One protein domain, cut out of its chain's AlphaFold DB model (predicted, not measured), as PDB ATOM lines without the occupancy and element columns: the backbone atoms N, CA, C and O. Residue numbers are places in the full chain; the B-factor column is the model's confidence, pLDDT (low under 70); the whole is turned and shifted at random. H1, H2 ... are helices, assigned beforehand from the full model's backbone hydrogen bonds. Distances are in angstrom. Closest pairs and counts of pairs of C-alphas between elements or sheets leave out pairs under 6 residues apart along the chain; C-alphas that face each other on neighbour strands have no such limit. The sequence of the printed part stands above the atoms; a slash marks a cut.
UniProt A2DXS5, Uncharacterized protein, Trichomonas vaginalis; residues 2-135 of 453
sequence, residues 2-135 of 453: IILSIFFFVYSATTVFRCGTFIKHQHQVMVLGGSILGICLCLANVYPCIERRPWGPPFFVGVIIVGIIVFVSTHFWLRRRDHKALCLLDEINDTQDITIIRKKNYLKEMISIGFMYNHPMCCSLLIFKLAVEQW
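Overview. This is residues 2 to 135 of the 453 residues of an uncharacterized protein of Trichomonas vaginalis (UniProt A2DXS5). One very long helix, H3, runs nearly the whole length of a rod; H1 and H2 form a helical hairpin over the first part of it, with H2 between H1 and H3, and the small helices H4, H5 and H6 gather by its last part. H2 crosses H3 at a slant, and residues 47 to 54, of which 47 to 51 belong to H2, stick out. The printed part has 134 residues with six named helices, H1 to H6 in chain order, and no named strand: the class is all helix. The whole is loose, with a radius of gyration of the C-alphas of 19.5 A, and spans 61 by 24 by 20 A.

Arrangement. H1, residues 2 to 17, and H2, residues 25 to 51, form a hairpin: they touch at a shallow tilt of 16 degrees, opposite ways, with the C-alphas of Phe 9 and Ser 35 closest at 5.0 A. H2 and H3, residues 57 to 95, form a second hairpin, at a steep tilt of 39 degrees, opposite ways. They touch through residues 29 to 41 of H2 and 63 to 78 of H3 alone, the closest C-alphas being those of Gly 33 and Phe 71, 5.1 A. H1 and H3 are apart. H4, residues 104 to 116, touches residues 82 to 89 of H3 with its residues 110 to 114 alone, about perpendicular at 87 degrees; the closest C-alphas are those of Ala 85 and Met 110, 5.6 A. H1 and H4 are close but not clearly touching, with the C-alphas of Phe 17 and Glu 109 closest at 7.4 A. H5, residues 120 to 123, touches H4, the C-alphas of Gly 114 and Cys 122 being closest at 5.9 A. H6, residues 126 to 134, is close to H4 but not clearly touching, at a shallow tilt of 8 degrees, opposite ways; their closest C-alphas, of Ile 111 and Ile 127, are 7.9 A apart. Every O i to N i+4 pair is within hydrogen-bond range in H3, H4 and H6, against 10 of 12 in H1 and 20 of 23 in H2; H5 is too short for such a pair.

Along the chain. H1 begins at C-alpha 2, (-26.699, 19.347, -52.922), and is 23.9 A long. H2 is 39.7 A long. H3 runs 57.7 A from C-alpha 57 at (-15.331, 37.871, -52.031). H4 is 18.8 A long, H5 5.2 A, and H6 12.8 A, ending at C-alpha 134, (-58.988, 13.357, -23.391).

Size, cuts and confidence. The two C-alphas farthest apart, those of Arg 53 and Glu 133, are 61.8 A apart. The printed part has no cut and no long link. The mean pLDDT of the printed part is 87.8, and residues 19 to 21 are under 70.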
ATOM      1  N   ILE A   2     -26.040  18.151 -53.512       86.56
ATOM      2  CA  ILE A   2     -26.699  19.347 -52.922       86.56
ATOM      3  C   ILE A   2     -28.169  19.100 -52.528       86.56
ATOM      4  O   ILE A   2     -28.572  19.419 -51.415       86.56
ATOM      5  N   ILE A   3     -28.958  18.464 -53.402       86.00
ATOM      6  CA  ILE A   3     -30.369  18.137 -53.120       86.00
ATOM      7  C   ILE A   3     -30.497  17.208 -51.900       86.00
ATOM      8  O   ILE A   3     -31.340  17.429 -51.037       86.00
ATOM      9  N   LEU A   4     -29.621  16.205 -51.789       90.56
ATOM     10  CA  LEU A   4     -29.594  15.284 -50.650       90.56
ATOM     11  C   LEU A   4     -29.236  16.020 -49.346       90.56
ATOM     12  O   LEU A   4     -29.862  15.786 -48.316       90.56
ATOM     13  N   SER A   5     -28.285  16.958 -49.398       89.19
ATOM     14  CA  SER A   5     -27.935  17.818 -48.261       89.19
ATOM     15  C   SER A   5     -29.114  18.681 -47.804       89.19
ATOM     16  O   SER A   5     -29.346  18.793 -46.603       89.19
ATOM     17  N   ILE A   6     -29.910  19.228 -48.734       90.88
ATOM     18  CA  ILE A   6     -31.133  19.977 -48.399       90.88
ATOM     19  C   ILE A   6     -32.121  19.080 -47.645       90.88
ATOM     20  O   ILE A   6     -32.630  19.492 -46.605       90.88
ATOM     21  N   PHE A   7     -32.349  17.845 -48.104       92.31
ATOM     22  CA  PHE A   7     -33.220  16.902 -47.393       92.31
ATOM     23  C   PHE A   7     -32.738  16.624 -45.962       92.31
ATOM     24  O   PHE A   7     -33.557  16.614 -45.040       92.31
ATOM     25  N   PHE A   8     -31.429  16.468 -45.743       92.25
ATOM     26  CA  PHE A   8     -30.882  16.288 -44.396       92.25
ATOM     27  C   PHE A   8     -31.049  17.526 -43.509       92.25
ATOM     28  O   PHE A   8     -31.411  17.382 -42.341       92.25
ATOM     29  N   PHE A   9     -30.856  18.736 -44.041       92.19
ATOM     30  CA  PHE A   9     -31.089  19.961 -43.271       92.19
ATOM     31  C   PHE A   9     -32.571  20.185 -42.957       92.19
ATOM     32  O   PHE A   9     -32.897  20.598 -41.847       92.19
ATOM     33  N   VAL A  10     -33.482  19.850 -43.876       91.12
ATOM     34  CA  VAL A  10     -34.928  19.873 -43.607       91.12
ATOM     35  C   VAL A  10     -35.273  18.873 -42.505       91.12
ATOM     36  O   VAL A  10     -35.963  19.228 -41.550       91.12
ATOM     37  N   TYR A  11     -34.749  17.647 -42.577       90.31
ATOM     38  CA  TYR A  11     -34.949  16.652 -41.525       90.31
ATOM     39  C   TYR A  11     -34.416  17.147 -40.173       90.31
ATOM     40  O   TYR A  11     -35.144  17.107 -39.182       90.31
ATOM     41  N   SER A  12     -33.203  17.705 -40.139       88.62
ATOM     42  CA  SER A  12     -32.609  18.326 -38.948       88.62
ATOM     43  C   SER A  12     -33.496  19.438 -38.374       88.62
ATOM     44  O   SER A  12     -33.776  19.434 -37.177       88.62
ATOM     45  N   ALA A  13     -34.050  20.321 -39.212       87.81
ATOM     46  CA  ALA A  13     -34.981  21.358 -38.765       87.81
ATOM     47  C   ALA A  13     -36.238  20.766 -38.100       87.81
ATOM     48  O   ALA A  13     -36.700  21.286 -37.084       87.81
ATOM     49  N   THR A  14     -36.759  19.637 -38.602       85.19
ATOM     50  CA  THR A  14     -37.909  18.967 -37.968       85.19
ATOM     51  C   THR A  14     -37.599  18.381 -36.589       85.19
ATOM     52  O   THR A  14     -38.511  18.242 -35.777       85.19
ATOM     53  N   THR A  15     -36.333  18.073 -36.278       84.38
ATOM     54  CA  THR A  15     -35.955  17.503 -34.969       84.38
ATOM     55  C   THR A  15     -36.143  18.480 -33.809       84.38
ATOM     56  O   THR A  15     -36.408  18.041 -32.691       84.38
ATOM     57  N   VAL A  16     -36.082  19.789 -34.075       82.62
ATOM     58  CA  VAL A  16     -36.324  20.843 -33.073       82.62
ATOM     59  C   VAL A  16     -37.787  20.864 -32.627       82.62
ATOM     60  O   VAL A  16     -38.081  21.198 -31.483       82.62
ATOM     61  N   PHE A  17     -38.699  20.453 -33.510       76.25
ATOM     62  CA  PHE A  17     -40.134  20.364 -33.231       76.25
ATOM     63  C   PHE A  17     -40.553  18.995 -32.694       76.25
ATOM     64  O   PHE A  17     -41.677  18.813 -32.240       76.25
ATOM     65  N   ARG A  18     -39.659  18.002 -32.710       74.25
ATOM     66  CA  ARG A  18     -39.919  16.739 -32.019       74.25
ATOM     67  C   ARG A  18     -39.685  16.925 -30.523       74.25
ATOM     68  O   ARG A  18     -38.812  17.670 -30.090       74.25
ATOM     69  N   CYS A  19     -40.515  16.274 -29.722       64.62
ATOM     70  CA  CYS A  19     -40.526  16.494 -28.282       64.62
ATOM     71  C   CYS A  19     -39.286  15.932 -27.597       64.62
ATOM     72  O   CYS A  19     -38.913  14.782 -27.815       64.62
ATOM     73  N   GLY A  20     -38.702  16.739 -26.709       59.78
ATOM     74  CA  GLY A  20     -37.642  16.308 -25.800       59.78
ATOM     75  C   GLY A  20     -36.232  16.245 -26.391       59.78
ATOM     76  O   GLY A  20     -35.337  15.794 -25.684       59.78
ATOM     77  N   THR A  21     -36.008  16.693 -27.632       66.44
ATOM     78  CA  THR A  21     -34.675  16.663 -28.265       66.44
ATOM     79  C   THR A  21     -33.761  17.777 -27.755       66.44
ATOM     80  O   THR A  21     -32.594  17.534 -27.460       66.44
ATOM     81  N   PHE A  22     -34.286  18.995 -27.602       79.19
ATOM     82  CA  PHE A  22     -33.519  20.150 -27.131       79.19
ATOM     83  C   PHE A  22     -34.332  20.926 -26.102       79.19
ATOM     84  O   PHE A  22     -35.352  21.513 -26.447       79.19
ATOM     85  N   ILE A  23     -33.885  20.932 -24.846       79.31
ATOM     86  CA  ILE A  23     -34.554  21.683 -23.772       79.31
ATOM     87  C   ILE A  23     -34.054  23.129 -23.752       79.31
ATOM     88  O   ILE A  23     -34.848  24.055 -23.726       79.31
ATOM     89  N   LYS A  24     -32.737  23.355 -23.835       83.94
ATOM     90  CA  LYS A  24     -32.184  24.717 -23.779       83.94
ATOM     91  C   LYS A  24     -32.488  25.500 -25.058       83.94
ATOM     92  O   LYS A  24     -32.130  25.063 -26.154       83.94
ATOM     93  N   HIS A  25     -33.010  26.716 -24.889       85.19
ATOM     94  CA  HIS A  25     -33.306  27.661 -25.976       85.19
ATOM     95  C   HIS A  25     -32.118  27.887 -26.920       85.19
ATOM     96  O   HIS A  25     -32.262  27.870 -28.138       85.19
ATOM     97  N   GLN A  26     -30.906  28.019 -26.370       87.44
ATOM     98  CA  GLN A  26     -29.688  28.215 -27.164       87.44
ATOM     99  C   GLN A  26     -29.436  27.063 -28.148       87.44
ATOM    100  O   GLN A  26     -29.091  27.309 -29.302       87.44
ATOM    101  N   HIS A  27     -29.653  25.814 -27.728       89.19
ATOM    102  CA  HIS A  27     -29.473  24.652 -28.600       89.19
ATOM    103  C   HIS A  27     -30.547  24.594 -29.691       89.19
ATOM    104  O   HIS A  27     -30.223  24.310 -30.841       89.19
ATOM    105  N   GLN A  28     -31.798  24.939 -29.367       88.31
ATOM    106  CA  GLN A  28     -32.871  25.028 -30.363       88.31
ATOM    107  C   GLN A  28     -32.562  26.080 -31.437       88.31
ATOM    108  O   GLN A  28     -32.692  25.796 -32.627       88.31
ATOM    109  N   VAL A  29     -32.093  27.268 -31.031       91.81
ATOM    110  CA  VAL A  29     -31.690  28.346 -31.951       91.81
ATOM    111  C   VAL A  29     -30.519  27.908 -32.829       91.81
ATOM    112  O   VAL A  29     -30.551  28.133 -34.037       91.81
ATOM    113  N   MET A  30     -29.507  27.254 -32.248       90.94
ATOM    114  CA  MET A  30     -28.346  26.761 -32.995       90.94
ATOM    115  C   MET A  30     -28.739  25.737 -34.061       90.94
ATOM    116  O   MET A  30     -28.326  25.864 -35.212       90.94
ATOM    117  N   VAL A  31     -29.560  24.749 -33.703       91.38
ATOM    118  CA  VAL A  31     -29.942  23.664 -34.618       91.38
ATOM    119  C   VAL A  31     -30.908  24.158 -35.690       91.38
ATOM    120  O   VAL A  31     -30.700  23.873 -36.870       91.38
ATOM    121  N   LEU A  32     -31.939  24.925 -35.321       92.69
ATOM    122  CA  LEU A  32     -32.915  25.440 -36.283       92.69
ATOM    123  C   LEU A  32     -32.285  26.495 -37.200       92.69
ATOM    124  O   LEU A  32     -32.383  26.379 -38.419       92.69
ATOM    125  N   GLY A  33     -31.580  27.472 -36.623       92.88
ATOM    126  CA  GLY A  33     -30.901  28.530 -37.372       92.88
ATOM    127  C   GLY A  33     -29.801  27.971 -38.273       92.88
ATOM    128  O   GLY A  33     -29.730  28.326 -39.447       92.88
ATOM    129  N   GLY A  34     -29.012  27.015 -37.770       92.94
ATOM    130  CA  GLY A  34     -28.004  26.306 -38.556       92.94
ATOM    131  C   GLY A  34     -28.604  25.483 -39.697       92.94
ATOM    132  O   GLY A  34     -28.064  25.486 -40.801       92.94
ATOM    133  N   SER A  35     -29.754  24.836 -39.476       94.00
ATOM    134  CA  SER A  35     -30.452  24.077 -40.524       94.00
ATOM    135  C   SER A  35     -31.006  24.997 -41.619       94.00
ATOM    136  O   SER A  35     -30.832  24.709 -42.800       94.00
ATOM    137  N   ILE A  36     -31.614  26.132 -41.251       93.81
ATOM    138  CA  ILE A  36     -32.114  27.133 -42.210       93.81
ATOM    139  C   ILE A  36     -30.953  27.735 -43.007       93.81
ATOM    140  O   ILE A  36     -31.010  27.780 -44.235       93.81
ATOM    141  N   LEU A  37     -29.872  28.133 -42.329       94.31
ATOM    142  CA  LEU A  37     -28.674  28.656 -42.982       94.31
ATOM    143  C   LEU A  37     -28.058  27.618 -43.933       94.31
ATOM    144  O   LEU A  37     -27.689  27.961 -45.052       94.31
ATOM    145  N   GLY A  38     -28.005  26.348 -43.525       91.25
ATOM    146  CA  GLY A  38     -27.549  25.232 -44.354       91.25
ATOM    147  C   GLY A  38     -28.377  25.052 -45.629       91.25
ATOM    148  O   GLY A  38     -27.808  24.868 -46.706       91.25
ATOM    149  N   ILE A  39     -29.707  25.182 -45.543       92.56
ATOM    150  CA  ILE A  39     -30.600  25.167 -46.715       92.56
ATOM    151  C   ILE A  39     -30.311  26.365 -47.627       92.56
ATOM    152  O   ILE A  39     -30.125  26.177 -48.830       92.56
ATOM    153  N   CYS A  40     -30.215  27.577 -47.072       91.06
ATOM    154  CA  CYS A  40     -29.892  28.786 -47.835       91.06
ATOM    155  C   CYS A  40     -28.541  28.664 -48.555       91.06
ATOM    156  O   CYS A  40     -28.439  29.010 -49.730       91.06
ATOM    157  N   LEU A  41     -27.522  28.120 -47.886       90.62
ATOM    158  CA  LEU A  41     -26.206  27.876 -48.474       90.62
ATOM    159  C   LEU A  41     -26.252  26.824 -49.579       90.62
ATOM    160  O   LEU A  41     -25.620  27.004 -50.618       90.62
ATOM    161  N   CYS A  42     -26.998  25.735 -49.395       89.69
ATOM    162  CA  CYS A  42     -27.165  24.725 -50.439       89.69
ATOM    163  C   CYS A  42     -27.818  25.325 -51.688       89.69
ATOM    164  O   CYS A  42     -27.336  25.084 -52.790       89.69
ATOM    165  N   LEU A  43     -28.865  26.138 -51.514       88.06
ATOM    166  CA  LEU A  43     -29.532  26.842 -52.613       88.06
ATOM    167  C   LEU A  43     -28.597  27.841 -53.297       88.06
ATOM    168  O   LEU A  43     -28.519  27.860 -54.522       88.06
ATOM    169  N   ALA A  44     -27.836  28.616 -52.524       87.44
ATOM    170  CA  ALA A  44     -26.867  29.552 -53.078       87.44
ATOM    171  C   ALA A  44     -25.788  28.831 -53.905       87.44
ATOM    172  O   ALA A  44     -25.437  29.297 -54.984       87.44
ATOM    173  N   ASN A  45     -25.327  27.653 -53.466       86.88
ATOM    174  CA  ASN A  45     -24.358  26.828 -54.199       86.88
ATOM    175  C   ASN A  45     -24.887  26.238 -55.517       86.88
ATOM    176  O   ASN A  45     -24.081  25.830 -56.349       86.88
ATOM    177  N   VAL A  46     -26.200  26.225 -55.762       85.88
ATOM    178  CA  VAL A  46     -26.745  25.796 -57.063       85.88
ATOM    179  C   VAL A  46     -26.361  26.779 -58.173       85.88
ATOM    180  O   VAL A  46     -26.038  26.355 -59.280       85.88
ATOM    181  N   TYR A  47     -26.332  28.079 -57.874       84.00
ATOM    182  CA  TYR A  47     -26.045  29.137 -58.844       84.00
ATOM    183  C   TYR A  47     -24.668  29.006 -59.536       84.00
ATOM    184  O   TYR A  47     -24.634  28.898 -60.763       84.00
ATOM    185  N   PRO A  48     -23.529  28.911 -58.824       82.19
ATOM    186  CA  PRO A  48     -22.228  28.728 -59.472       82.19
ATOM    187  C   PRO A  48     -22.049  27.338 -60.086       82.19
ATOM    188  O   PRO A  48     -21.264  27.196 -61.020       82.19
ATOM    189  N   CYS A  49     -22.769  26.310 -59.619       82.44
ATOM    190  CA  CYS A  49     -22.776  25.012 -60.296       82.44
ATOM    191  C   CYS A  49     -23.385  25.114 -61.701       82.44
ATOM    192  O   CYS A  49     -22.924  24.427 -62.611       82.44
ATOM    193  N   ILE A  50     -24.392  25.974 -61.880       84.88
ATOM    194  CA  ILE A  50     -25.013  26.235 -63.181       84.88
ATOM    195  C   ILE A  50     -24.122  27.154 -64.024       84.88
ATOM    196  O   ILE A  50     -23.858  26.850 -65.185       84.88
ATOM    197  N   GLU A  51     -23.616  28.246 -63.446       84.12
ATOM    198  CA  GLU A  51     -22.880  29.273 -64.200       84.12
ATOM    199  C   GLU A  51     -21.378  28.969 -64.377       84.12
ATOM    200  O   GLU A  51     -20.684  29.666 -65.114       84.12
ATOM    201  N   ARG A  52     -20.859  27.915 -63.727       82.75
ATOM    202  CA  ARG A  52     -19.443  27.484 -63.737       82.75
ATOM    203  C   ARG A  52     -18.442  28.601 -63.401       82.75
ATOM    204  O   ARG A  52     -17.310  28.588 -63.884       82.75
ATOM    205  N   ARG A  53     -18.834  29.565 -62.563       81.75
ATOM    206  CA  ARG A  53     -17.969  30.667 -62.110       81.75
ATOM    207  C   ARG A  53     -17.484  30.439 -60.675       81.75
ATOM    208  O   ARG A  53     -18.266  29.964 -59.849       81.75
ATOM    209  N   PRO A  54     -16.222  30.780 -60.353       81.94
ATOM    210  CA  PRO A  54     -15.729  30.711 -58.985       81.94
ATOM    211  C   PRO A  54     -16.400  31.770 -58.100       81.94
ATOM    212  O   PRO A  54     -16.822  32.830 -58.569       81.94
ATOM    213  N   TRP A  55     -16.470  31.487 -56.801       82.06
ATOM    214  CA  TRP A  55     -17.014  32.414 -55.815       82.06
ATOM    215  C   TRP A  55     -16.133  33.656 -55.651       82.06
ATOM    216  O   TRP A  55     -14.930  33.547 -55.419       82.06
ATOM    217  N   GLY A  56     -16.747  34.838 -55.716       85.25
ATOM    218  CA  GLY A  56     -16.084  36.103 -55.401       85.25
ATOM    219  C   GLY A  56     -16.154  36.458 -53.904       85.25
ATOM    220  O   GLY A  56     -17.060  35.996 -53.208       85.25
ATOM    221  N   PRO A  57     -15.278  37.353 -53.405       86.88
ATOM    222  CA  PRO A  57     -15.331  37.871 -52.031       86.88
ATOM    223  C   PRO A  57     -16.706  38.404 -51.562       86.88
ATOM    224  O   PRO A  57     -17.058  38.158 -50.406       86.88
ATOM    225  N   PRO A  58     -17.536  39.054 -52.414       86.56
ATOM    226  CA  PRO A  58     -18.867  39.520 -52.012       86.56
ATOM    227  C   PRO A  58     -19.812  38.408 -51.540       86.56
ATOM    228  O   PRO A  58     -20.681  38.654 -50.704       86.56
ATOM    229  N   PHE A  59     -19.634  37.177 -52.032       87.25
ATOM    230  CA  PHE A  59     -20.452  36.040 -51.617       87.25
ATOM    231  C   PHE A  59     -20.266  35.722 -50.128       87.25
ATOM    232  O   PHE A  59     -21.245  35.573 -49.400       87.25
ATOM    233  N   PHE A  60     -19.019  35.682 -49.655       86.44
ATOM    234  CA  PHE A  60     -18.712  35.376 -48.256       86.44
ATOM    235  C   PHE A  60     -19.251  36.444 -47.300       86.44
ATOM    236  O   PHE A  60     -19.794  36.110 -46.248       86.44
ATOM    237  N   VAL A  61     -19.180  37.720 -47.692       89.69
ATOM    238  CA  VAL A  61     -19.782  38.823 -46.924       89.69
ATOM    239  C   VAL A  61     -21.306  38.667 -46.862       89.69
ATOM    240  O   VAL A  61     -21.894  38.774 -45.785       89.69
ATOM    241  N   GLY A  62     -21.944  38.336 -47.990       89.12
ATOM    242  CA  GLY A  62     -23.382  38.070 -48.048       89.12
ATOM    243  C   GLY A  62     -23.815  36.915 -47.139       89.12
ATOM    244  O   GLY A  62     -24.802  37.039 -46.417       89.12
ATOM    245  N   VAL A  63     -23.047  35.821 -47.104       90.06
ATOM    246  CA  VAL A  63     -23.317  34.665 -46.232       90.06
ATOM    247  C   VAL A  63     -23.290  35.043 -44.751       90.06
ATOM    248  O   VAL A  63     -24.160  34.598 -44.005       90.06
ATOM    249  N   ILE A  64     -22.339  35.875 -44.318       90.75
ATOM    250  CA  ILE A  64     -22.256  36.321 -42.916       90.75
ATOM    251  C   ILE A  64     -23.490  37.149 -42.541       90.75
ATOM    252  O   ILE A  64     -24.103  36.899 -41.502       90.75
ATOM    253  N   ILE A  65     -23.898  38.091 -43.400       92.88
ATOM    254  CA  ILE A  65     -25.082  38.935 -43.166       92.88
ATOM    255  C   ILE A  65     -26.348  38.075 -43.086       92.88
ATOM    256  O   ILE A  65     -27.125  38.201 -42.138       92.88
ATOM    257  N   VAL A  66     -26.537  37.157 -44.041       93.69
ATOM    258  CA  VAL A  66     -27.671  36.220 -44.038       93.69
ATOM    259  C   VAL A  66     -27.637  35.335 -42.791       93.69
ATOM    260  O   VAL A  66     -28.675  35.138 -42.165       93.69
ATOM    261  N   GLY A  67     -26.459  34.862 -42.379       92.81
ATOM    262  CA  GLY A  67     -26.276  34.098 -41.147       92.81
ATOM    263  C   GLY A  67     -26.783  34.845 -39.917       92.81
ATOM    264  O   GLY A  67     -27.604  34.308 -39.173       92.81
ATOM    265  N   ILE A  68     -26.368  36.101 -39.732       94.31
ATOM    266  CA  ILE A  68     -26.819  36.937 -38.609       94.31
ATOM    267  C   ILE A  68     -28.345  37.100 -38.636       94.31
ATOM    268  O   ILE A  68     -29.003  36.871 -37.621       94.31
ATOM    269  N   ILE A  69     -28.924  37.428 -39.797       95.00
ATOM    270  CA  ILE A  69     -30.378  37.607 -39.946       95.00
ATOM    271  C   ILE A  69     -31.129  36.313 -39.606       95.00
ATOM    272  O   ILE A  69     -32.125  36.350 -38.879       95.00
ATOM    273  N   VAL A  70     -30.657  35.158 -40.085       94.88
ATOM    274  CA  VAL A  70     -31.282  33.852 -39.824       94.88
ATOM    275  C   VAL A  70     -31.240  33.508 -38.335       94.88
ATOM    276  O   VAL A  70     -32.268  33.127 -37.775       94.88
ATOM    277  N   PHE A  71     -30.106  33.685 -37.654       94.25
ATOM    278  CA  PHE A  71     -30.017  33.382 -36.220       94.25
ATOM    279  C   PHE A  71     -30.855  34.334 -35.360       94.25
ATOM    280  O   PHE A  71     -31.560  33.875 -34.456       94.25
ATOM    281  N   VAL A  72     -30.849  35.637 -35.662       94.94
ATOM    282  CA  VAL A  72     -31.661  36.631 -34.943       94.94
ATOM    283  C   VAL A  72     -33.155  36.370 -35.156       94.94
ATOM    284  O   VAL A  72     -33.912  36.294 -34.186       94.94
ATOM    285  N   SER A  73     -33.592  36.168 -36.402       94.19
ATOM    286  CA  SER A  73     -35.000  35.875 -36.712       94.19
ATOM    287  C   SER A  73     -35.472  34.567 -36.071       94.19
ATOM    288  O   SER A  73     -36.553  34.534 -35.480       94.19
ATOM    289  N   THR A  74     -34.642  33.518 -36.089       93.56
ATOM    290  CA  THR A  74     -34.937  32.234 -35.434       93.56
ATOM    291  C   THR A  74     -35.088  32.394 -33.921       93.56
ATOM    292  O   THR A  74     -36.018  31.842 -33.331       93.56
ATOM    293  N   HIS A  75     -34.222  33.190 -33.285       93.19
ATOM    294  CA  HIS A  75     -34.303  33.475 -31.853       93.19
ATOM    295  C   HIS A  75     -35.623  34.158 -31.464       93.19
ATOM    296  O   HIS A  75     -36.297  33.712 -30.531       93.19
ATOM    297  N   PHE A  76     -36.025  35.205 -32.193       94.38
ATOM    298  CA  PHE A  76     -37.296  35.894 -31.944       94.38
ATOM    299  C   PHE A  76     -38.509  35.010 -32.231       94.38
ATOM    300  O   PHE A  76     -39.487  35.042 -31.480       94.38
ATOM    301  N   TRP A  77     -38.454  34.207 -33.294       93.50
ATOM    302  CA  TRP A  77     -39.544  33.309 -33.657       93.50
ATOM    303  C   TRP A  77     -39.785  32.239 -32.586       93.50
ATOM    304  O   TRP A  77     -40.925  32.071 -32.147       93.50
ATOM    305  N   LEU A  78     -38.722  31.586 -32.096       90.56
ATOM    306  CA  LEU A  78     -38.817  30.614 -31.002       90.56
ATOM    307  C   LEU A  78     -39.357  31.263 -29.722       90.56
ATOM    308  O   LEU A  78     -40.292  30.740 -29.126       90.56
ATOM    309  N   ARG A  79     -38.873  32.457 -29.356       91.00
ATOM    310  CA  ARG A  79     -39.368  33.174 -28.168       91.00
ATOM    311  C   ARG A  79     -40.852  33.537 -28.272       91.00
ATOM    312  O   ARG A  79     -41.593  33.419 -27.300       91.00
ATOM    313  N   ARG A  80     -41.312  33.959 -29.455       91.31
ATOM    314  CA  ARG A  80     -42.734  34.251 -29.693       91.31
ATOM    315  C   ARG A  80     -43.587  32.985 -29.622       91.31
ATOM    316  O   ARG A  80     -44.725  33.054 -29.166       91.31
ATOM    317  N   ARG A  81     -43.060  31.849 -30.082       89.44
ATOM    318  CA  ARG A  81     -43.725  30.547 -29.978       89.44
ATOM    319  C   ARG A  81     -43.876  30.122 -28.519       89.44
ATOM    320  O   ARG A  81     -44.983  29.773 -28.128       89.44
ATOM    321  N   ASP A  82     -42.809  30.222 -27.731       90.31
ATOM    322  CA  ASP A  82     -42.828  29.902 -26.301       90.31
ATOM    323  C   ASP A  82     -43.853  30.759 -25.554       90.31
ATOM    324  O   ASP A  82     -44.670  30.233 -24.807       90.31
ATOM    325  N   HIS A  83     -43.881  32.067 -25.822       91.50
ATOM    326  CA  HIS A  83     -44.854  32.967 -25.204       91.50
ATOM    327  C   HIS A  83     -46.302  32.588 -25.547       91.50
ATOM    328  O   HIS A  83     -47.140  32.521 -24.658       91.50
ATOM    329  N   LYS A  84     -46.594  32.260 -26.814       90.19
ATOM    330  CA  LYS A  84     -47.929  31.779 -27.213       90.19
ATOM    331  C   LYS A  84     -48.310  30.468 -26.526       90.19
ATOM    332  O   LYS A  84     -49.473  30.287 -26.190       90.19
ATOM    333  N   ALA A  85     -47.353  29.556 -26.355       89.44
ATOM    334  CA  ALA A  85     -47.581  28.292 -25.666       89.44
ATOM    335  C   ALA A  85     -47.887  28.508 -24.174       89.44
ATOM    336  O   ALA A  85     -48.777  27.852 -23.649       89.44
ATOM    337  N   LEU A  86     -47.201  29.455 -23.523       90.50
ATOM    338  CA  LEU A  86     -47.470  29.834 -22.134       90.50
ATOM    339  C   LEU A  86     -48.837  30.512 -21.974       90.50
ATOM    340  O   LEU A  86     -49.606  30.077 -21.133       90.50
ATOM    341  N   CYS A  87     -49.201  31.466 -22.836       91.19
ATOM    342  CA  CYS A  87     -50.532  32.085 -22.770       91.19
ATOM    343  C   CYS A  87     -51.668  31.068 -22.958       91.19
ATOM    344  O   CYS A  87     -52.727  31.201 -22.358       91.19
ATOM    345  N   LEU A  88     -51.454  30.048 -23.795       89.69
ATOM    346  CA  LEU A  88     -52.431  28.975 -23.969       89.69
ATOM    347  C   LEU A  88     -52.476  28.037 -22.750       89.69
ATOM    348  O   LEU A  88     -53.537  27.516 -22.427       89.69
ATOM    349  N   LEU A  89     -51.352  27.828 -22.055       90.00
ATOM    350  CA  LEU A  89     -51.342  27.127 -20.766       90.00
ATOM    351  C   LEU A  89     -52.101  27.910 -19.687       90.00
ATOM    352  O   LEU A  89     -52.819  27.280 -18.914       90.00
ATOM    353  N   ASP A  90     -51.984  29.240 -19.659       91.00
ATOM    354  CA  ASP A  90     -52.758  30.105 -18.759       91.00
ATOM    355  C   ASP A  90     -54.268  29.969 -19.040       91.00
ATOM    356  O   ASP A  90     -55.052  29.697 -18.134       91.00
ATOM    357  N   GLU A  91     -54.675  30.039 -20.313       90.69
ATOM    358  CA  GLU A  91     -56.079  29.881 -20.725       90.69
ATOM    359  C   GLU A  91     -56.658  28.509 -20.334       90.69
ATOM    360  O   GLU A  91     -57.793  28.415 -19.861       90.69
ATOM    361  N   ILE A  92     -55.884  27.430 -20.491       89.06
ATOM    362  CA  ILE A  92     -56.320  26.087 -20.078       89.06
ATOM    363  C   ILE A  92     -56.350  25.974 -18.553       89.06
ATOM    364  O   ILE A  92     -57.214  25.288 -18.011       89.06
ATOM    365  N   ASN A  93     -55.440  26.631 -17.838       88.31
ATOM    366  CA  ASN A  93     -55.468  26.633 -16.381       88.31
ATOM    367  C   ASN A  93     -56.760  27.277 -15.844       88.31
ATOM    368  O   ASN A  93     -57.338  26.755 -14.891       88.31
ATOM    369  N   ASP A  94     -57.251  28.330 -16.498       88.69
ATOM    370  CA  ASP A  94     -58.491  29.013 -16.115       88.69
ATOM    371  C   ASP A  94     -59.754  28.248 -16.541       88.69
ATOM    372  O   ASP A  94     -60.707  28.125 -15.771       88.69
ATOM    373  N   THR A  95     -59.775  27.715 -17.766       86.62
ATOM    374  CA  THR A  95     -60.960  27.045 -18.338       86.62
ATOM    375  C   THR A  95     -61.067  25.563 -17.982       86.62
ATOM    376  O   THR A  95     -62.156  24.998 -18.058       86.62
ATOM    377  N   GLN A  96     -59.950  24.925 -17.614       85.50
ATOM    378  CA  GLN A  96     -59.803  23.474 -17.426       85.50
ATOM    379  C   GLN A  96     -60.185  22.641 -18.666       85.50
ATOM    380  O   GLN A  96     -60.327  21.421 -18.580       85.50
ATOM    381  N   ASP A  97     -60.314  23.273 -19.837       84.31
ATOM    382  CA  ASP A  97     -60.722  22.613 -21.073       84.31
ATOM    383  C   ASP A  97     -59.518  22.363 -21.988       84.31
ATOM    384  O   ASP A  97     -58.967  23.261 -22.627       84.31
ATOM    385  N   ILE A  98     -59.108  21.098 -22.089       83.19
ATOM    386  CA  ILE A  98     -57.995  20.695 -22.952       83.19
ATOM    387  C   ILE A  98     -58.408  20.468 -24.414       83.19
ATOM    388  O   ILE A  98     -57.543  20.298 -25.280       83.19
ATOM    389  N   THR A  99     -59.709  20.479 -24.730       80.38
ATOM    390  CA  THR A  99     -60.206  20.246 -26.099       80.38
ATOM    391  C   THR A  99     -59.793  21.349 -27.078       80.38
ATOM    392  O   THR A  99     -59.732  21.113 -28.290       80.38
ATOM    393  N   ILE A 100     -59.394  22.514 -26.553       78.62
ATOM    394  CA  ILE A 100     -58.761  23.616 -27.288       78.62
ATOM    395  C   ILE A 100     -57.536  23.107 -28.075       78.62
ATOM    396  O   ILE A 100     -57.274  23.532 -29.206       78.62
ATOM    397  N   ILE A 101     -56.813  22.112 -27.542       80.31
ATOM    398  CA  ILE A 101     -55.659  21.506 -28.208       80.31
ATOM    399  C   ILE A 101     -56.092  20.325 -29.077       80.31
ATOM    400  O   ILE A 101     -56.225  19.188 -28.634       80.31
ATOM    401  N   ARG A 102     -56.200  20.559 -30.388       76.38
ATOM    402  CA  ARG A 102     -56.566  19.504 -31.354       76.38
ATOM    403  C   ARG A 102     -55.446  18.500 -31.656       76.38
ATOM    404  O   ARG A 102     -55.723  17.378 -32.073       76.38
ATOM    405  N   LYS A 103     -54.172  18.890 -31.517       83.81
ATOM    406  CA  LYS A 103     -53.013  18.073 -31.934       83.81
ATOM    407  C   LYS A 103     -52.204  17.582 -30.734       83.81
ATOM    408  O   LYS A 103     -51.585  18.383 -30.042       83.81
ATOM    409  N   LYS A 104     -52.081  16.256 -30.592       83.75
ATOM    410  CA  LYS A 104     -51.269  15.598 -29.548       83.75
ATOM    411  C   LYS A 104     -49.822  16.098 -29.517       83.75
ATOM    412  O   LYS A 104     -49.317  16.414 -28.452       83.75
ATOM    413  N   ASN A 105     -49.167  16.213 -30.676       82.81
ATOM    414  CA  ASN A 105     -47.772  16.676 -30.757       82.81
ATOM    415  C   ASN A 105     -47.595  18.103 -30.228       82.81
ATOM    416  O   ASN A 105     -46.611  18.380 -29.554       82.81
ATOM    417  N   TYR A 106     -48.579  18.973 -30.463       85.12
ATOM    418  CA  TYR A 106     -48.545  20.341 -29.955       85.12
ATOM    419  C   TYR A 106     -48.638  20.377 -28.423       85.12
ATOM    420  O   TYR A 106     -47.882  21.100 -27.786       85.12
ATOM    421  N   LEU A 107     -49.484  19.526 -27.822       87.62
ATOM    422  CA  LEU A 107     -49.535  19.355 -26.366       87.62
ATOM    423  C   LEU A 107     -48.177  18.918 -25.799       87.62
ATOM    424  O   LEU A 107     -47.712  19.479 -24.812       87.62
ATOM    425  N   LYS A 108     -47.526  17.930 -26.423       86.38
ATOM    426  CA  LYS A 108     -46.222  17.423 -25.967       86.38
ATOM    427  C   LYS A 108     -45.143  18.527 -25.957       86.38
ATOM    428  O   LYS A 108     -44.351  18.629 -25.014       86.38
ATOM    429  N   GLU A 109     -45.119  19.364 -26.998       85.31
ATOM    430  CA  GLU A 109     -44.221  20.523 -27.095       85.31
ATOM    431  C   GLU A 109     -44.540  21.561 -26.013       85.31
ATOM    432  O   GLU A 109     -43.641  22.015 -25.307       85.31
ATOM    433  N   MET A 110     -45.824  21.883 -25.845       87.88
ATOM    434  CA  MET A 110     -46.304  22.852 -24.863       87.88
ATOM    435  C   MET A 110     -45.957  22.442 -23.429       87.88
ATOM    436  O   MET A 110     -45.465  23.264 -22.667       87.88
ATOM    437  N   ILE A 111     -46.131  21.164 -23.076       89.62
ATOM    438  CA  ILE A 111     -45.737  20.622 -21.769       89.62
ATOM    439  C   ILE A 111     -44.238  20.836 -21.535       89.62
ATOM    440  O   ILE A 111     -43.841  21.316 -20.478       89.62
ATOM    441  N   SER A 112     -43.399  20.535 -22.530       88.00
ATOM    442  CA  SER A 112     -41.945  20.713 -22.408       88.00
ATOM    443  C   SER A 112     -41.566  22.178 -22.147       88.00
ATOM    444  O   SER A 112     -40.693  22.446 -21.322       88.00
ATOM    445  N   ILE A 113     -42.246  23.121 -22.810       89.06
ATOM    446  CA  ILE A 113     -42.088  24.568 -22.587       89.06
ATOM    447  C   ILE A 113     -42.583  24.954 -21.185       89.06
ATOM    448  O   ILE A 113     -41.889  25.674 -20.471       89.06
ATOM    449  N   GLY A 114     -43.735  24.436 -20.757       89.88
ATOM    450  CA  GLY A 114     -44.299  24.699 -19.435       89.88
ATOM    451  C   GLY A 114     -43.371  24.275 -18.293       89.88
ATOM    452  O   GLY A 114     -43.137  25.062 -17.382       89.88
ATOM    453  N   PHE A 115     -42.750  23.093 -18.375       89.69
ATOM    454  CA  PHE A 115     -41.730  22.668 -17.403       89.69
ATOM    455  C   PHE A 115     -40.441  23.496 -17.487       89.69
ATOM    456  O   PHE A 115     -39.823  23.769 -16.462       89.69
ATOM    457  N   MET A 116     -40.035  23.943 -18.680       89.00
ATOM    458  CA  MET A 116     -38.860  24.809 -18.838       89.00
ATOM    459  C   MET A 116     -39.023  26.162 -18.129       89.00
ATOM    460  O   MET A 116     -38.048  26.677 -17.584       89.00
ATOM    461  N   TYR A 117     -40.233  26.724 -18.115       89.62
ATOM    462  CA  TYR A 117     -40.534  28.000 -17.455       89.62
ATOM    463  C   TYR A 117     -41.220  27.853 -16.087       89.62
ATOM    464  O   TYR A 117     -41.650  28.858 -15.532       89.62
ATOM    465  N   ASN A 118     -41.300  26.637 -15.532       89.38
ATOM    466  CA  ASN A 118     -41.940  26.360 -14.238       89.38
ATOM    467  C   ASN A 118     -43.400  26.857 -14.155       89.38
ATOM    468  O   ASN A 118     -43.815  27.511 -13.201       89.38
ATOM    469  N   HIS A 119     -44.194  26.569 -15.187       91.00
ATOM    470  CA  HIS A 119     -45.598  26.959 -15.222       91.00
ATOM    471  C   HIS A 119     -46.416  26.201 -14.148       91.00
ATOM    472  O   HIS A 119     -46.366  24.963 -14.130       91.00
ATOM    473  N   PRO A 120     -47.236  26.875 -13.312       87.00
ATOM    474  CA  PRO A 120     -47.940  26.253 -12.180       87.00
ATOM    475  C   PRO A 120     -48.772  25.016 -12.547       87.00
ATOM    476  O   PRO A 120     -48.701  23.990 -11.874       87.00
ATOM    477  N   MET A 121     -49.501  25.072 -13.666       88.94
ATOM    478  CA  MET A 121     -50.325  23.962 -14.170       88.94
ATOM    479  C   MET A 121     -49.511  22.705 -14.543       88.94
ATOM    480  O   MET A 121     -50.001  21.576 -14.455       88.94
ATOM    481  N   CYS A 122     -48.265  22.891 -14.991       89.12
ATOM    482  CA  CYS A 122     -47.367  21.787 -15.321       89.12
ATOM    483  C   CYS A 122     -46.777  21.180 -14.048       89.12
ATOM    484  O   CYS A 122     -46.732  19.960 -13.920       89.12
ATOM    485  N   CYS A 123     -46.394  22.015 -13.086       85.94
ATOM    486  CA  CYS A 123     -45.755  21.586 -11.844       85.94
ATOM    487  C   CYS A 123     -46.729  20.906 -10.871       85.94
ATOM    488  O   CYS A 123     -46.339  19.969 -10.173       85.94
ATOM    489  N   SER A 124     -48.012  21.278 -10.896       85.44
ATOM    490  CA  SER A 124     -49.093  20.538 -10.222       85.44
ATOM    491  C   SER A 124     -49.479  19.233 -10.940       85.44
ATOM    492  O   SER A 124     -50.263  18.433 -10.421       85.44
ATOM    493  N   LEU A 125     -48.925  18.989 -12.136       89.38
ATOM    494  CA  LEU A 125     -49.252  17.880 -13.043       89.38
ATOM    495  C   LEU A 125     -50.719  17.852 -13.499       89.38
ATOM    496  O   LEU A 125     -51.172  16.857 -14.071       89.38
ATOM    497  N   LEU A 126     -51.467  18.938 -13.294       88.94
ATOM    498  CA  LEU A 126     -52.881  19.022 -13.651       88.94
ATOM    499  C   LEU A 126     -53.087  18.855 -15.160       88.94
ATOM    500  O   LEU A 126     -53.981  18.120 -15.581       88.94
ATOM    501  N   ILE A 127     -52.204  19.442 -15.975       90.69
ATOM    502  CA  ILE A 127     -52.240  19.304 -17.439       90.69
ATOM    503  C   ILE A 127     -52.233  17.838 -17.896       90.69
ATOM    504  O   ILE A 127     -52.877  17.495 -18.886       90.69
ATOM    505  N   PHE A 128     -51.550  16.949 -17.167       91.31
ATOM    506  CA  PHE A 128     -51.519  15.528 -17.504       91.31
ATOM    507  C   PHE A 128     -52.811  14.810 -17.147       91.31
ATOM    508  O   PHE A 128     -53.207  13.918 -17.891       91.31
ATOM    509  N   LYS A 129     -53.481  15.197 -16.055       90.38
ATOM    510  CA  LYS A 129     -54.786  14.630 -15.688       90.38
ATOM    511  C   LYS A 129     -55.812  14.909 -16.789       90.38
ATOM    512  O   LYS A 129     -56.389  13.966 -17.323       90.38
ATOM    513  N   LEU A 130     -55.904  16.167 -17.229       90.19
ATOM    514  CA  LEU A 130     -56.765  16.565 -18.349       90.19
ATOM    515  C   LEU A 130     -56.370  15.856 -19.660       90.19
ATOM    516  O   LEU A 130     -57.219  15.357 -20.397       90.19
ATOM    517  N   ALA A 131     -55.068  15.755 -19.951       90.31
ATOM    518  CA  ALA A 131     -54.582  15.099 -21.166       90.31
ATOM    519  C   ALA A 131     -54.897  13.604 -21.209       90.31
ATOM    520  O   ALA A 131     -55.244  13.067 -22.262       90.31
ATOM    521  N   VAL A 132     -54.774  12.925 -20.075       90.94
ATOM    522  CA  VAL A 132     -55.110  11.512 -19.953       90.94
ATOM    523  C   VAL A 132     -56.612  11.293 -20.108       90.94
ATOM    524  O   VAL A 132     -57.003  10.320 -20.740       90.94
ATOM    525  N   GLU A 133     -57.456  12.187 -19.593       89.81
ATOM    526  CA  GLU A 133     -58.909  12.091 -19.763       89.81
ATOM    527  C   GLU A 133     -59.334  12.216 -21.229       89.81
ATOM    528  O   GLU A 133     -60.168  11.433 -21.691       89.81
ATOM    529  N   GLN A 134     -58.708  13.133 -21.972       88.56
ATOM    530  CA  GLN A 134     -58.988  13.357 -23.391       88.56
ATOM    531  C   GLN A 134     -58.383  12.280 -24.306       88.56
ATOM    532  O   GLN A 134     -58.976  11.910 -25.322       88.56
ATOM    533  N   TRP A 135     -57.195  11.763 -23.979       88.62
ATOM    534  CA  TRP A 135     -56.450  10.809 -24.813       88.62
ATOM    535  C   TRP A 135     -56.036   9.554 -24.037       88.62
ATOM    536  O   TRP A 135     -54.857   9.187 -24.015       88.62
TER     537      TRP A 135